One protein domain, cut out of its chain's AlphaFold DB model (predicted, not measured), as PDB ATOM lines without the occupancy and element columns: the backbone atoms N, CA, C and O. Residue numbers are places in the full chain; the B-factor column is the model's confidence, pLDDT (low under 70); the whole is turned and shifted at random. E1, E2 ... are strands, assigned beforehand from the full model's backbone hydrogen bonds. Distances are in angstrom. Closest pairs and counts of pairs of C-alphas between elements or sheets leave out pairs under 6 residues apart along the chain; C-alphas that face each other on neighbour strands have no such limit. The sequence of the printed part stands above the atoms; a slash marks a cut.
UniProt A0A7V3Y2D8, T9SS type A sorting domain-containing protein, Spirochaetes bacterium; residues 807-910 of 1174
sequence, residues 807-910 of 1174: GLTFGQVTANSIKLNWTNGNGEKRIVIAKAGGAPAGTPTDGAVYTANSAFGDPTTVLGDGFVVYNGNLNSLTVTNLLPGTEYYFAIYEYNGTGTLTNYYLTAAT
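Overview. This is residues 807 to 910 of the 1174 residues of the protein "T9SS type A sorting domain-containing protein" of Spirochaetes bacterium (UniProt A0A7V3Y2D8). What is the main picture? This is a sandwich, two antiparallel sheets face to face with their strands crossed at 42 degrees: E1, E2, E5 in one layer and E4, E3, E6, E7 in the other. The long loop of residues 837 to 865 runs past the outside of the four-stranded sheet and round its E4 edge. How is it made up? The printed part has 104 residues, with seven strands, E1 to E7 along the chain, and no named helix; the class is all strand, with under half of the residues in named elements. How large is it? It is compact, with a radius of gyration of the C-alphas of 12.8 A and spans of 39 by 27 by 18 A.

Along the chain. Where do the strands run? E1 is residues 807 to 811, from C-alpha 807 at (-44.747, -37.955, 9.076), E2 818 to 823, E3 829 to 836, 24.0 A long, and E4 866 to 872. E5 is 876 to 879, E6 887 to 896, 30.1 A long, and E7 903 to 910, ending with C-alpha 910 at (-36.299, -35.461, 12.669). Does any strand bend? E7 bends by 57 degrees at residue 907.

Arrangement. What joins E1, E2 and E5? E1 and E2 form a hairpin, with N 809 and O 821 2.8 A apart; E2 is antiparallel to E5, with N 820 and O 877 2.8 A apart. And the other sheet? Its order is E4, E3, E6, E7, strongly twisted, with N 867 and O 834 2.9 A apart, N 833 and O 891 2.8 A, and N 892 and O 909 2.9 A.

Size, cuts and confidence. Which links are long? The link E3 to E4 is long, with 29 residues. Is anything missing or uncertain? The printed part has no cut, and no printed residue is under 70 in pLDDT.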
ATOM      1  N   GLY A 807     -43.648 -38.931   9.079       95.69
ATOM      2  CA  GLY A 807     -44.747 -37.955   9.076       95.69
ATOM      3  C   GLY A 807     -44.771 -37.009  10.282       95.69
ATOM      4  O   GLY A 807     -45.855 -36.660  10.746       95.69
ATOM      5  N   LEU A 808     -43.603 -36.625  10.817       97.38
ATOM      6  CA  LEU A 808     -43.516 -35.681  11.933       97.38
ATOM      7  C   LEU A 808     -44.076 -34.310  11.523       97.38
ATOM      8  O   LEU A 808     -43.597 -33.677  10.584       97.38
ATOM      9  N   THR A 809     -45.091 -33.852  12.248       96.56
ATOM     10  CA  THR A 809     -45.782 -32.577  12.043       96.56
ATOM     11  C   THR A 809     -45.918 -31.818  13.356       96.56
ATOM     12  O   THR A 809     -45.953 -32.409  14.436       96.56
ATOM     13  N   PHE A 810     -46.024 -30.494  13.254       96.06
ATOM     14  CA  PHE A 810     -46.111 -29.585  14.394       96.06
ATOM     15  C   PHE A 810     -47.419 -28.793  14.350       96.06
ATOM     16  O   PHE A 810     -47.829 -28.332  13.284       96.06
ATOM     17  N   GLY A 811     -48.056 -28.610  15.504       92.50
ATOM     18  CA  GLY A 811     -49.287 -27.835  15.653       92.50
ATOM     19  C   GLY A 811     -49.432 -27.252  17.056       92.50
ATOM     20  O   GLY A 811     -48.582 -27.483  17.914       92.50
ATOM     21  N   GLN A 812     -50.505 -26.481  17.280       93.25
ATOM     22  CA  GLN A 812     -50.823 -25.841  18.572       93.25
ATOM     23  C   GLN A 812     -49.603 -25.171  19.235       93.25
ATOM     24  O   GLN A 812     -49.380 -25.306  20.434       93.25
ATOM     25  N   VAL A 813     -48.777 -24.502  18.428       95.56
ATOM     26  CA  VAL A 813     -47.548 -23.854  18.892       95.56
ATOM     27  C   VAL A 813     -47.909 -22.589  19.663       95.56
ATOM     28  O   VAL A 813     -48.636 -21.740  19.150       95.56
ATOM     29  N   THR A 814     -47.372 -22.470  20.872       96.38
ATOM     30  CA  THR A 814     -47.512 -21.297  21.740       96.38
ATOM     31  C   THR A 814     -46.131 -20.713  22.061       96.38
ATOM     32  O   THR A 814     -45.113 -21.147  21.513       96.38
ATOM     33  N   ALA A 815     -46.067 -19.728  22.960       96.31
ATOM     34  CA  ALA A 815     -44.795 -19.177  23.421       96.31
ATOM     35  C   ALA A 815     -44.002 -20.140  24.325       96.31
ATOM     36  O   ALA A 815     -42.814 -19.927  24.536       96.31
ATOM     37  N   ASN A 816     -44.637 -21.190  24.860       97.19
ATOM     38  CA  ASN A 816     -44.008 -22.108  25.814       97.19
ATOM     39  C   ASN A 816     -44.306 -23.594  25.560       97.19
ATOM     40  O   ASN A 816     -43.932 -24.443  26.376       97.19
ATOM     41  N   SER A 817     -44.955 -23.926  24.440       98.00
ATOM     42  CA  SER A 817     -45.275 -25.304  24.079       98.00
ATOM     43  C   SER A 817     -45.370 -25.543  22.571       98.00
ATOM     44  O   SER A 817     -45.677 -24.638  21.793       98.00
ATOM     45  N   ILE A 818     -45.105 -26.786  22.160       98.19
ATOM     46  CA  ILE A 818     -45.244 -27.279  20.782       98.19
ATOM     47  C   ILE A 818     -45.910 -28.657  20.838       98.19
ATOM     48  O   ILE A 818     -45.442 -29.540  21.560       98.19
ATOM     49  N   LYS A 819     -46.971 -28.878  20.051       97.81
ATOM     50  CA  LYS A 819     -47.542 -30.216  19.849       97.81
ATOM     51  C   LYS A 819     -46.936 -30.887  18.623       97.81
ATOM     52  O   LYS A 819     -46.991 -30.347  17.522       97.81
ATOM     53  N   LEU A 820     -46.405 -32.085  18.822       98.38
ATOM     54  CA  LEU A 820     -45.880 -32.985  17.808       98.38
ATOM     55  C   LEU A 820     -46.928 -34.054  17.498       98.38
ATOM     56  O   LEU A 820     -47.551 -34.590  18.414       98.38
ATOM     57  N   ASN A 821     -47.065 -34.413  16.225       98.00
ATOM     58  CA  ASN A 821     -47.806 -35.594  15.782       98.00
ATOM     59  C   ASN A 821     -46.951 -36.353  14.765       98.00
ATOM     60  O   ASN A 821     -46.246 -35.727  13.976       98.00
ATOM     61  N   TRP A 822     -47.011 -37.679  14.762       98.19
ATOM     62  CA  TRP A 822     -46.242 -38.517  13.841       98.19
ATOM     63  C   TRP A 822     -47.005 -39.792  13.470       98.19
ATOM     64  O   TRP A 822     -48.047 -40.114  14.034       98.19
ATOM     65  N   THR A 823     -46.483 -40.532  12.496       98.19
ATOM     66  CA  THR A 823     -46.935 -41.879  12.137       98.19
ATOM     67  C   THR A 823     -45.998 -42.911  12.745       98.19
ATOM     68  O   THR A 823     -44.778 -42.830  12.577       98.19
ATOM     69  N   ASN A 824     -46.581 -43.868  13.465       98.19
ATOM     70  CA  ASN A 824     -45.829 -44.925  14.120       98.19
ATOM     71  C   ASN A 824     -45.150 -45.854  13.101       98.19
ATOM     72  O   ASN A 824     -45.773 -46.249  12.117       98.19
ATOM     73  N   GLY A 825     -43.879 -46.187  13.340       97.31
ATOM     74  CA  GLY A 825     -43.181 -47.288  12.686       97.31
ATOM     75  C   GLY A 825     -43.582 -48.648  13.269       97.31
ATOM     76  O   GLY A 825     -44.682 -48.800  13.799       97.31
ATOM     77  N   ASN A 826     -42.693 -49.643  13.189       95.88
ATOM     78  CA  ASN A 826     -42.960 -50.999  13.701       95.88
ATOM     79  C   ASN A 826     -42.306 -51.309  15.059       95.88
ATOM     80  O   ASN A 826     -42.214 -52.479  15.427       95.88
ATOM     81  N   GLY A 827     -41.859 -50.284  15.790       96.31
ATOM     82  CA  GLY A 827     -41.452 -50.425  17.185       96.31
ATOM     83  C   GLY A 827     -42.655 -50.548  18.123       96.31
ATOM     84  O   GLY A 827     -43.683 -49.897  17.927       96.31
ATOM     85  N   GLU A 828     -42.522 -51.354  19.175       95.75
ATOM     86  CA  GLU A 828     -43.476 -51.461  20.285       95.75
ATOM     87  C   GLU A 828     -43.620 -50.123  21.020       95.75
ATOM     88  O   GLU A 828     -44.697 -49.781  21.520       95.75
ATOM     89  N   LYS A 829     -42.520 -49.367  21.102       97.56
ATOM     90  CA  LYS A 829     -42.422 -48.066  21.763       97.56
ATOM     91  C   LYS A 829     -41.446 -47.156  21.018       97.56
ATOM     92  O   LYS A 829     -40.755 -47.563  20.091       97.56
ATOM     93  N   ARG A 830     -41.396 -45.894  21.430       97.69
ATOM     94  CA  ARG A 830     -40.506 -44.872  20.879       97.69
ATOM     95  C   ARG A 830     -40.083 -43.873  21.938       97.69
ATOM     96  O   ARG A 830     -40.835 -43.623  22.883       97.69
ATOM     97  N   ILE A 831     -38.924 -43.261  21.733       98.19
ATOM     98  CA  ILE A 831     -38.497 -42.087  22.492       98.19
ATOM     99  C   ILE A 831     -38.479 -40.843  21.607       98.19
ATOM    100  O   ILE A 831     -38.190 -40.942  20.418       98.19
ATOM    101  N   VAL A 832     -38.766 -39.679  22.189       98.50
ATOM    102  CA  VAL A 832     -38.590 -38.370  21.539       98.50
ATOM    103  C   VAL A 832     -37.538 -37.593  22.311       98.50
ATOM    104  O   VAL A 832     -37.710 -37.348  23.504       98.50
ATOM    105  N   ILE A 833     -36.476 -37.180  21.630       98.44
ATOM    106  CA  ILE A 833     -35.419 -36.325  22.172       98.44
ATOM    107  C   ILE A 833     -35.649 -34.917  21.644       98.44
ATOM    108  O   ILE A 833     -35.792 -34.733  20.437       98.44
ATOM    109  N   ALA A 834     -35.683 -33.932  22.533       98.44
ATOM    110  CA  ALA A 834     -35.813 -32.523  22.199       98.44
ATOM    111  C   ALA A 834     -34.544 -31.757  22.580       98.44
ATOM    112  O   ALA A 834     -33.927 -32.026  23.613       98.44
ATOM    113  N   LYS A 835     -34.181 -30.753  21.781       98.19
ATOM    114  CA  LYS A 835     -33.067 -29.844  22.063       98.19
ATOM    115  C   LYS A 835     -33.354 -28.437  21.536       98.19
ATOM    116  O   LYS A 835     -33.898 -28.279  20.448       98.19
ATOM    117  N   ALA A 836     -32.961 -27.413  22.293       97.62
ATOM    118  CA  ALA A 836     -33.034 -26.019  21.854       97.62
ATOM    119  C   ALA A 836     -31.826 -25.634  20.973       97.62
ATOM    120  O   ALA A 836     -30.687 -26.043  21.233       97.62
ATOM    121  N   GLY A 837     -32.068 -24.831  19.935       93.69
ATOM    122  CA  GLY A 837     -31.041 -24.164  19.121       93.69
ATOM    123  C   GLY A 837     -30.210 -25.059  18.191       93.69
ATOM    124  O   GLY A 837     -29.268 -24.572  17.576       93.69
ATOM    125  N   GLY A 838     -30.512 -26.356  18.089       95.19
ATOM    126  CA  GLY A 838     -29.885 -27.271  17.128       95.19
ATOM    127  C   GLY A 838     -30.331 -28.717  17.329       95.19
ATOM    128  O   GLY A 838     -30.844 -29.046  18.400       95.19
ATOM    129  N   ALA A 839     -30.107 -29.571  16.325       94.94
ATOM    130  CA  ALA A 839     -30.473 -30.988  16.368       94.94
ATOM    131  C   ALA A 839     -29.803 -31.720  17.547       94.94
ATOM    132  O   ALA A 839     -28.625 -31.460  17.804       94.94
ATOM    133  N   PRO A 840     -30.518 -32.616  18.258       96.25
ATOM    134  CA  PRO A 840     -29.899 -33.485  19.257       96.25
ATOM    135  C   PRO A 840     -28.783 -34.331  18.627       96.25
ATOM    136  O   PRO A 840     -29.000 -34.950  17.585       96.25
ATOM    137  N   ALA A 841     -27.606 -34.362  19.251       91.88
ATOM    138  CA  ALA A 841     -26.482 -35.202  18.838       91.88
ATOM    139  C   ALA A 841     -26.461 -36.556  19.567       91.88
ATOM    140  O   ALA A 841     -25.868 -37.516  19.076       91.88
ATOM    141  N   GLY A 842     -27.100 -36.644  20.738       90.12
ATOM    142  CA  GLY A 842     -27.247 -37.896  21.481       90.12
ATOM    143  C   GLY A 842     -28.201 -38.880  20.799       90.12
ATOM    144  O   GLY A 842     -29.336 -38.525  20.484       90.12
ATOM    145  N   THR A 843     -27.766 -40.131  20.630       95.62
ATOM    146  CA  THR A 843     -28.610 -41.255  20.193       95.62
ATOM    147  C   THR A 843     -28.864 -42.217  21.355       95.62
ATOM    148  O   THR A 843     -27.987 -42.372  22.212       95.62
ATOM    149  N   PRO A 844     -30.030 -42.885  21.420       96.81
ATOM    150  CA  PRO A 844     -30.229 -43.949  22.396       96.81
ATOM    151  C   PRO A 844     -29.256 -45.106  22.161       96.81
ATOM    152  O   PRO A 844     -28.724 -45.277  21.065       96.81
ATOM    153  N   THR A 845     -29.006 -45.883  23.210       95.06
ATOM    154  CA  THR A 845     -28.151 -47.076  23.175       95.06
ATOM    155  C   THR A 845     -28.962 -48.304  23.566       95.06
ATOM    156  O   THR A 845     -29.780 -48.236  24.485       95.06
ATOM    157  N   ASP A 846     -28.723 -49.428  22.896       93.31
ATOM    158  CA  ASP A 846     -29.362 -50.702  23.232       93.31
ATOM    159  C   ASP A 846     -29.100 -51.108  24.686       93.31
ATOM    160  O   ASP A 846     -28.041 -50.850  25.262       93.31
ATOM    161  N   GLY A 847     -30.109 -51.718  25.301       90.12
ATOM    162  CA  GLY A 847     -30.127 -52.117  26.706       90.12
ATOM    163  C   GLY A 847     -30.260 -50.966  27.710       90.12
ATOM    164  O   GLY A 847     -30.452 -51.232  28.898       90.12
ATOM    165  N   ALA A 848     -30.198 -49.703  27.274       93.19
ATOM    166  CA  ALA A 848     -30.435 -48.552  28.138       93.19
ATOM    167  C   ALA A 848     -31.935 -48.248  28.272       93.19
ATOM    168  O   ALA A 848     -32.714 -48.407  27.334       93.19
ATOM    169  N   VAL A 849     -32.336 -47.767  29.450       92.56
ATOM    170  CA  VAL A 849     -33.699 -47.288  29.713       92.56
ATOM    171  C   VAL A 849     -33.639 -45.795  29.993       92.56
ATOM    172  O   VAL A 849     -32.883 -45.360  30.858       92.56
ATOM    173  N   TYR A 850     -34.465 -45.022  29.291       95.75
ATOM    174  CA  TYR A 850     -34.536 -43.571  29.454       95.75
ATOM    175  C   TYR A 850     -35.849 -43.151  30.110       95.75
ATOM    176  O   TYR A 850     -36.938 -43.541  29.680       95.75
ATOM    177  N   THR A 851     -35.742 -42.333  31.148       94.12
ATOM    178  CA  THR A 851     -36.860 -41.578  31.717       94.12
ATOM    179  C   THR A 851     -37.244 -40.447  30.769       94.12
ATOM    180  O   THR A 851     -36.417 -39.953  30.006       94.12
ATOM    181  N   ALA A 852     -38.514 -40.045  30.790       97.50
ATOM    182  CA  ALA A 852     -39.021 -38.998  29.919       97.50
ATOM    183  C   ALA A 852     -39.944 -38.044  30.672       97.50
ATOM    184  O   ALA A 852     -40.692 -38.473  31.549       97.50
ATOM    185  N   ASN A 853     -39.927 -36.772  30.280       97.62
ATOM    186  CA  ASN A 853     -40.806 -35.743  30.824       97.62
ATOM    187  C   ASN A 853     -41.262 -34.811  29.701       97.62
ATOM    188  O   ASN A 853     -40.439 -34.220  29.010       97.62
ATOM    189  N   SER A 854     -42.573 -34.655  29.519       97.44
ATOM    190  CA  SER A 854     -43.117 -33.776  28.481       97.44
ATOM    191  C   SER A 854     -42.797 -32.293  28.710       97.44
ATOM    192  O   SER A 854     -42.854 -31.516  27.758       97.44
ATOM    193  N   ALA A 855     -42.420 -31.889  29.925       97.50
ATOM    194  CA  ALA A 855     -41.805 -30.593  30.178       97.50
ATOM    195  C   ALA A 855     -40.316 -30.630  29.794       97.50
ATOM    196  O   ALA A 855     -39.519 -31.367  30.375       97.50
ATOM    197  N   PHE A 856     -39.930 -29.816  28.812       98.12
ATOM    198  CA  PHE A 856     -38.546 -29.692  28.369       98.12
ATOM    199  C   PHE A 856     -37.633 -29.179  29.494       98.12
ATOM    200  O   PHE A 856     -38.013 -28.292  30.259       98.12
ATOM    201  N   GLY A 857     -36.400 -29.689  29.548       95.25
ATOM    202  CA  GLY A 857     -35.360 -29.203  30.461       95.25
ATOM    203  C   GLY A 857     -35.274 -29.924  31.808       95.25
ATOM    204  O   GLY A 857     -34.587 -29.432  32.700       95.25
ATOM    205  N   ASP A 858     -35.944 -31.068  31.973       93.94
ATOM    206  CA  ASP A 858     -35.794 -31.912  33.163       93.94
ATOM    207  C   ASP A 858     -34.384 -32.545  33.211       93.94
ATOM    208  O   ASP A 858     -34.051 -33.366  32.354       93.94
ATOM    209  N   PRO A 859     -33.532 -32.216  34.203       92.06
ATOM    210  CA  PRO A 859     -32.161 -32.727  34.268       92.06
ATOM    211  C   PRO A 859     -32.080 -34.251  34.460       92.06
ATOM    212  O   PRO A 859     -31.013 -34.829  34.263       92.06
ATOM    213  N   THR A 860     -33.179 -34.914  34.826       92.94
ATOM    214  CA  THR A 860     -33.230 -36.373  34.987       92.94
ATOM    215  C   THR A 860     -33.476 -37.127  33.679       92.94
ATOM    216  O   THR A 860     -33.338 -38.347  33.665       92.94
ATOM    217  N   THR A 861     -33.815 -36.436  32.583       96.81
ATOM    218  CA  THR A 861     -34.143 -37.047  31.278       96.81
ATOM    219  C   THR A 861     -33.083 -36.779  30.207       96.81
ATOM    220  O   THR A 861     -33.333 -36.943  29.013       96.81
ATOM    221  N   VAL A 862     -31.888 -36.344  30.612       96.62
ATOM    222  CA  VAL A 862     -30.796 -35.987  29.697       96.62
ATOM    223  C   VAL A 862     -30.341 -37.199  28.879       96.62
ATOM    224  O   VAL A 862     -30.045 -38.263  29.422       96.62
ATOM    225  N   LEU A 863     -30.221 -37.006  27.566       96.25
ATOM    226  CA  LEU A 863     -29.609 -37.952  26.637       96.25
ATOM    227  C   LEU A 863     -28.706 -37.171  25.678       96.25
ATOM    228  O   LEU A 863     -29.174 -36.425  24.815       96.25
ATOM    229  N   GLY A 864     -27.393 -37.333  25.853       92.88
ATOM    230  CA  GLY A 864     -26.394 -36.528  25.155       92.88
ATOM    231  C   GLY A 864     -26.529 -35.047  25.511       92.88
ATOM    232  O   GLY A 864     -26.395 -34.667  26.670       92.88
ATOM    233  N   ASP A 865     -26.793 -34.219  24.505       94.38
ATOM    234  CA  ASP A 865     -26.992 -32.771  24.608       94.38
ATOM    235  C   ASP A 865     -28.473 -32.346  24.517       94.38
ATOM    236  O   ASP A 865     -28.776 -31.155  24.389       94.38
ATOM    237  N   GLY A 866     -29.395 -33.314  24.566       96.94
ATOM    238  CA  GLY A 866     -30.840 -33.106  24.556       96.94
ATOM    239  C   GLY A 866     -31.543 -33.725  25.766       96.94
ATOM    240  O   GLY A 866     -30.922 -34.311  26.652       96.94
ATOM    241  N   PHE A 867     -32.867 -33.603  25.778       98.25
ATOM    242  CA  PHE A 867     -33.747 -34.135  26.819       98.25
ATOM    243  C   PHE A 867     -34.760 -35.092  26.208       98.25
ATOM    244  O   PHE A 867     -35.397 -34.769  25.203       98.25
ATOM    245  N   VAL A 868     -34.947 -36.256  26.817       98.56
ATOM    246  CA  VAL A 868     -35.999 -37.191  26.428       98.56
ATOM    247  C   VAL A 868     -37.331 -36.643  26.934       98.56
ATOM    248  O   VAL A 868     -37.606 -36.604  28.134       98.56
ATOM    249  N   VAL A 869     -38.170 -36.195  26.004       98.50
ATOM    250  CA  VAL A 869     -39.469 -35.576  26.303       98.50
ATOM    251  C   VAL A 869     -40.645 -36.541  26.190       98.50
ATOM    252  O   VAL A 869     -41.764 -36.231  26.593       98.50
ATOM    253  N   TYR A 870     -40.401 -37.735  25.650       98.56
ATOM    254  CA  TYR A 870     -41.397 -38.795  25.574       98.56
ATOM    255  C   TYR A 870     -40.751 -40.172  25.518       98.56
ATOM    256  O   TYR A 870     -39.722 -40.340  24.869       98.56
ATOM    257  N   ASN A 871     -41.385 -41.147  26.170       97.75
ATOM    258  CA  ASN A 871     -41.059 -42.564  26.078       97.75
ATOM    259  C   ASN A 871     -42.356 -43.384  26.229       97.75
ATOM    260  O   ASN A 871     -42.925 -43.449  27.317       97.75
ATOM    261  N   GLY A 872     -42.856 -43.977  25.143       96.94
ATOM    262  CA  GLY A 872     -44.128 -44.708  25.156       96.94
ATOM    263  C   GLY A 872     -44.590 -45.171  23.772       96.94
ATOM    264  O   GLY A 872     -43.781 -45.285  22.858       96.94
ATOM    265  N   ASN A 873     -45.885 -45.457  23.614       96.00
ATOM    266  CA  ASN A 873     -46.489 -46.054  22.407       96.00
ATOM    267  C   ASN A 873     -47.480 -45.139  21.645       96.00
ATOM    268  O   ASN A 873     -48.092 -45.565  20.664       96.00
ATOM    269  N   LEU A 874     -47.653 -43.889  22.078       95.62
ATOM    270  CA  LEU A 874     -48.524 -42.897  21.441       95.62
ATOM    271  C   LEU A 874     -47.916 -42.363  20.137       95.62
ATOM    272  O   LEU A 874     -46.752 -42.607  19.816       95.62
ATOM    273  N   ASN A 875     -48.730 -41.597  19.409       96.12
ATOM    274  CA  ASN A 875     -48.391 -40.954  18.140       96.12
ATOM    275  C   ASN A 875     -48.442 -39.408  18.179       96.12
ATOM    276  O   ASN A 875     -48.394 -38.746  17.142       96.12
ATOM    277  N   SER A 876     -48.586 -38.829  19.375       97.25
ATOM    278  CA  SER A 876     -48.669 -37.385  19.604       97.25
ATOM    279  C   SER A 876     -48.131 -37.030  20.991       97.25
ATOM    280  O   SER A 876     -48.322 -37.777  21.950       97.25
ATOM    281  N   LEU A 877     -47.526 -35.847  21.108       98.31
ATOM    282  CA  LEU A 877     -46.963 -35.296  22.344       98.31
ATOM    283  C   LEU A 877     -47.091 -33.773  22.342       98.31
ATOM    284  O   LEU A 877     -46.771 -33.142  21.343       98.31
ATOM    285  N   THR A 878     -47.483 -33.169  23.463       98.44
ATOM    286  CA  THR A 878     -47.286 -31.724  23.670       98.44
ATOM    287  C   THR A 878     -46.082 -31.524  24.571       98.44
ATOM    288  O   THR A 878     -46.110 -31.962  25.718       98.44
ATOM    289  N   VAL A 879     -45.040 -30.885  24.045       98.62
ATOM    290  CA  VAL A 879     -43.844 -30.523  24.812       98.62
ATOM    291  C   VAL A 879     -44.062 -29.138  25.397       98.62
ATOM    292  O   VAL A 879     -44.426 -28.219  24.664       98.62
ATOM    293  N   THR A 880     -43.875 -28.993  26.703       98.25
ATOM    294  CA  THR A 880     -44.094 -27.750  27.461       98.25
ATOM    295  C   THR A 880     -42.782 -27.238  28.060       98.25
ATOM    296  O   THR A 880     -41.725 -27.822  27.828       98.25
ATOM    297  N   ASN A 881     -42.830 -26.135  28.816       97.62
ATOM    298  CA  ASN A 881     -41.652 -25.488  29.409       97.62
ATOM    299  C   ASN A 881     -40.602 -25.052  28.367       97.62
ATOM    300  O   ASN A 881     -39.393 -25.109  28.593       97.62
ATOM    301  N   LEU A 882     -41.075 -24.636  27.193       98.25
ATOM    302  CA  LEU A 882     -40.229 -24.104  26.135       98.25
ATOM    303  C   LEU A 882     -40.004 -22.601  26.333       98.25
ATOM    304  O   LEU A 882     -40.865 -21.891  26.853       98.25
ATOM    305  N   LEU A 883     -38.851 -22.108  25.892       97.62
ATOM    306  CA  LEU A 883     -38.561 -20.680  25.872       97.62
ATOM    307  C   LEU A 883     -39.254 -20.019  24.669       97.62
ATOM    308  O   LEU A 883     -39.253 -20.608  23.585       97.62
ATOM    309  N   PRO A 884     -39.807 -18.801  24.813       96.81
ATOM    310  CA  PRO A 884     -40.380 -18.050  23.697       96.81
ATOM    311  C   PRO A 884     -39.364 -17.737  22.592       96.81
ATOM    312  O   PRO A 884     -38.173 -17.571  22.856       96.81
ATOM    313  N   GLY A 885     -39.840 -17.642  21.348       94.69
ATOM    314  CA  GLY A 885     -39.050 -17.268  20.168       94.69
ATOM    315  C   GLY A 885     -37.849 -18.176  19.885       94.69
ATOM    316  O   GLY A 885     -36.896 -17.745  19.239       94.69
ATOM    317  N   THR A 886     -37.865 -19.410  20.391       96.38
ATOM    318  CA  THR A 886     -36.723 -20.329  20.370       96.38
ATOM    319  C   THR A 886     -37.023 -21.517  19.465       96.38
ATOM    320  O   THR A 886     -38.111 -22.091  19.519       96.38
ATOM    321  N   GLU A 887     -36.057 -21.903  18.631       96.75
ATOM    322  CA  GLU A 887     -36.170 -23.100  17.798       96.75
ATOM    323  C   GLU A 887     -35.852 -24.363  18.596       96.75
ATOM    324  O   GLU A 887     -34.782 -24.477  19.202       96.75
ATOM    325  N   TYR A 888     -36.764 -25.330  18.551       98.00
ATOM    326  CA  TYR A 888     -36.588 -26.651  19.132       98.00
ATOM    327  C   TYR A 888     -36.508 -27.708  18.044       98.00
ATOM    328  O   TYR A 888     -37.307 -27.716  17.109       98.00
ATOM    329  N   TYR A 889     -35.547 -28.610  18.190       98.31
ATOM    330  CA  TYR A 889     -35.292 -29.727  17.297       98.31
ATOM    331  C   TYR A 889     -35.663 -31.024  18.000       98.31
ATOM    332  O   TYR A 889     -35.376 -31.197  19.186       98.31
ATOM    333  N   PHE A 890     -36.271 -31.938  17.254       98.38
ATOM    334  CA  PHE A 890     -36.790 -33.199  17.758       98.38
ATOM    335  C   PHE A 890     -36.244 -34.371  16.947       98.38
ATOM    336  O   PHE A 890     -36.158 -34.283  15.721       98.38
ATOM    337  N   ALA A 891     -35.914 -35.466  17.630       98.25
ATOM    338  CA  ALA A 891     -35.540 -36.744  17.037       98.25
ATOM    339  C   ALA A 891     -36.359 -37.874  17.681       98.25
ATOM    340  O   ALA A 891     -36.427 -37.954  18.907       98.25
ATOM    341  N   ILE A 892     -36.997 -38.723  16.870       98.38
ATOM    342  CA  ILE A 892     -37.856 -39.822  17.342       98.38
ATOM    343  C   ILE A 892     -37.263 -41.164  16.925       98.38
ATOM    344  O   ILE A 892     -37.131 -41.415  15.727       98.38
ATOM    345  N   TYR A 893     -36.959 -42.019  17.903       98.31
ATOM    346  CA  TYR A 893     -36.389 -43.356  17.701       98.31
ATOM    347  C   TYR A 893     -37.388 -44.430  18.125       98.31
ATOM    348  O   TYR A 893     -37.942 -44.358  19.223       98.31
ATOM    349  N   GLU A 894     -37.597 -45.425  17.268       98.19
ATOM    350  CA  GLU A 894     -38.388 -46.625  17.567       98.19
ATOM    351  C   GLU A 894     -37.561 -47.605  18.399       98.19
ATOM    352  O   GLU A 894     -36.346 -47.691  18.221       98.19
ATOM    353  N   TYR A 895     -38.206 -48.386  19.262       97.56
ATOM    354  CA  TYR A 895     -37.557 -49.488  19.965       97.56
ATOM    355  C   TYR A 895     -38.535 -50.607  20.345       97.56
ATOM    356  O   TYR A 895     -39.743 -50.390  20.464       97.56
ATOM    357  N   ASN A 896     -37.988 -51.800  20.574       95.94
ATOM    358  CA  ASN A 896     -38.703 -52.957  21.121       95.94
ATOM    359  C   ASN A 896     -38.081 -53.400  22.448       95.94
ATOM    360  O   ASN A 896     -36.910 -53.127  22.710       95.94
ATOM    361  N   GLY A 897     -38.835 -54.140  23.263       91.75
ATOM    362  CA  GLY A 897     -38.320 -54.729  24.501       91.75
ATOM    363  C   GLY A 897     -38.383 -53.820  25.729       91.75
ATOM    364  O   GLY A 897     -38.982 -52.743  25.731       91.75
ATOM    365  N   THR A 898     -37.813 -54.316  26.831       89.31
ATOM    366  CA  THR A 898     -37.813 -53.645  28.140       89.31
ATOM    367  C   THR A 898     -36.517 -53.922  28.900       89.31
ATOM    368  O   THR A 898     -35.865 -54.945  28.679       89.31
ATOM    369  N   GLY A 899     -36.141 -53.024  29.817       89.38
ATOM    370  CA  GLY A 899     -34.938 -53.186  30.637       89.38
ATOM    371  C   GLY A 899     -33.674 -53.313  29.784       89.38
ATOM    372  O   GLY A 899     -33.519 -52.617  28.781       89.38
ATOM    373  N   THR A 900     -32.806 -54.254  30.147       86.94
ATOM    374  CA  THR A 900     -31.550 -54.549  29.438       86.94
ATOM    375  C   THR A 900     -31.743 -55.202  28.066       86.94
ATOM    376  O   THR A 900     -30.770 -55.369  27.338       86.94
ATOM    377  N   LEU A 901     -32.977 -55.564  27.694       89.31
ATOM    378  CA  LEU A 901     -33.313 -56.182  26.403       89.31
ATOM    379  C   LEU A 901     -33.849 -55.174  25.380       89.31
ATOM    380  O   LEU A 901     -34.226 -55.569  24.276       89.31
ATOM    381  N   THR A 902     -33.937 -53.899  25.765       93.25
ATOM    382  CA  THR A 902     -34.402 -52.807  24.906       93.25
ATOM    383  C   THR A 902     -33.499 -52.685  23.676       93.25
ATOM    384  O   THR A 902     -32.283 -52.638  23.830       93.25
ATOM    385  N   ASN A 903     -34.071 -52.632  22.474       94.44
ATOM    386  CA  ASN A 903     -33.322 -52.566  21.218       94.44
ATOM    387  C   ASN A 903     -33.859 -51.434  20.325       94.44
ATOM    388  O   ASN A 903     -35.040 -51.456  19.954       94.44
ATOM    389  N   TYR A 904     -33.019 -50.435  20.045       96.56
ATOM    390  CA  TYR A 904     -33.361 -49.175  19.389       96.56
ATOM    391  C   TYR A 904     -33.016 -49.190  17.904       96.56
ATOM    392  O   TYR A 904     -31.875 -49.420  17.521       96.56
ATOM    393  N   TYR A 905     -33.967 -48.780  17.066       97.19
ATOM    394  CA  TYR A 905     -33.682 -48.511  15.663       97.19
ATOM    395  C   TYR A 905     -33.081 -47.112  15.511       97.19
ATOM    396  O   TYR A 905     -33.776 -46.103  15.656       97.19
ATOM    397  N   LEU A 906     -31.784 -47.036  15.201       95.56
ATOM    398  CA  LEU A 906     -31.006 -45.784  15.221       95.56
ATOM    399  C   LEU A 906     -31.294 -44.818  14.054       95.56
ATOM    400  O   LEU A 906     -30.652 -43.773  13.933       95.56
ATOM    401  N   THR A 907     -32.285 -45.120  13.212       95.50
ATOM    402  CA  THR A 907     -32.795 -44.186  12.201       95.50
ATOM    403  C   THR A 907     -33.953 -43.373  12.776       95.50
ATOM    404  O   THR A 907     -35.042 -43.904  12.989       95.50
ATOM    405  N   ALA A 908     -33.737 -42.073  12.994       95.25
ATOM    406  CA  ALA A 908     -34.746 -41.189  13.575       95.25
ATOM    407  C   ALA A 908     -35.603 -40.443  12.547       95.25
ATOM    408  O   ALA A 908     -35.112 -39.989  11.511       95.25
ATOM    409  N   ALA A 909     -36.861 -40.182  12.912       96.94
ATOM    410  CA  ALA A 909     -37.603 -39.058  12.343       96.94
ATOM    411  C   ALA A 909     -37.110 -37.760  12.982       96.94
ATOM    412  O   ALA A 909     -37.057 -37.671  14.209       96.94
ATOM    413  N   THR A 910     -36.788 -36.752  12.174       96.88
ATOM    414  CA  THR A 910     -36.299 -35.461  12.669       96.88
ATOM    415  C   THR A 910     -37.148 -34.299  12.169       96.88
ATOM    416  O   THR A 910     -37.783 -34.376  11.118       96.88
TER     417      THR A 910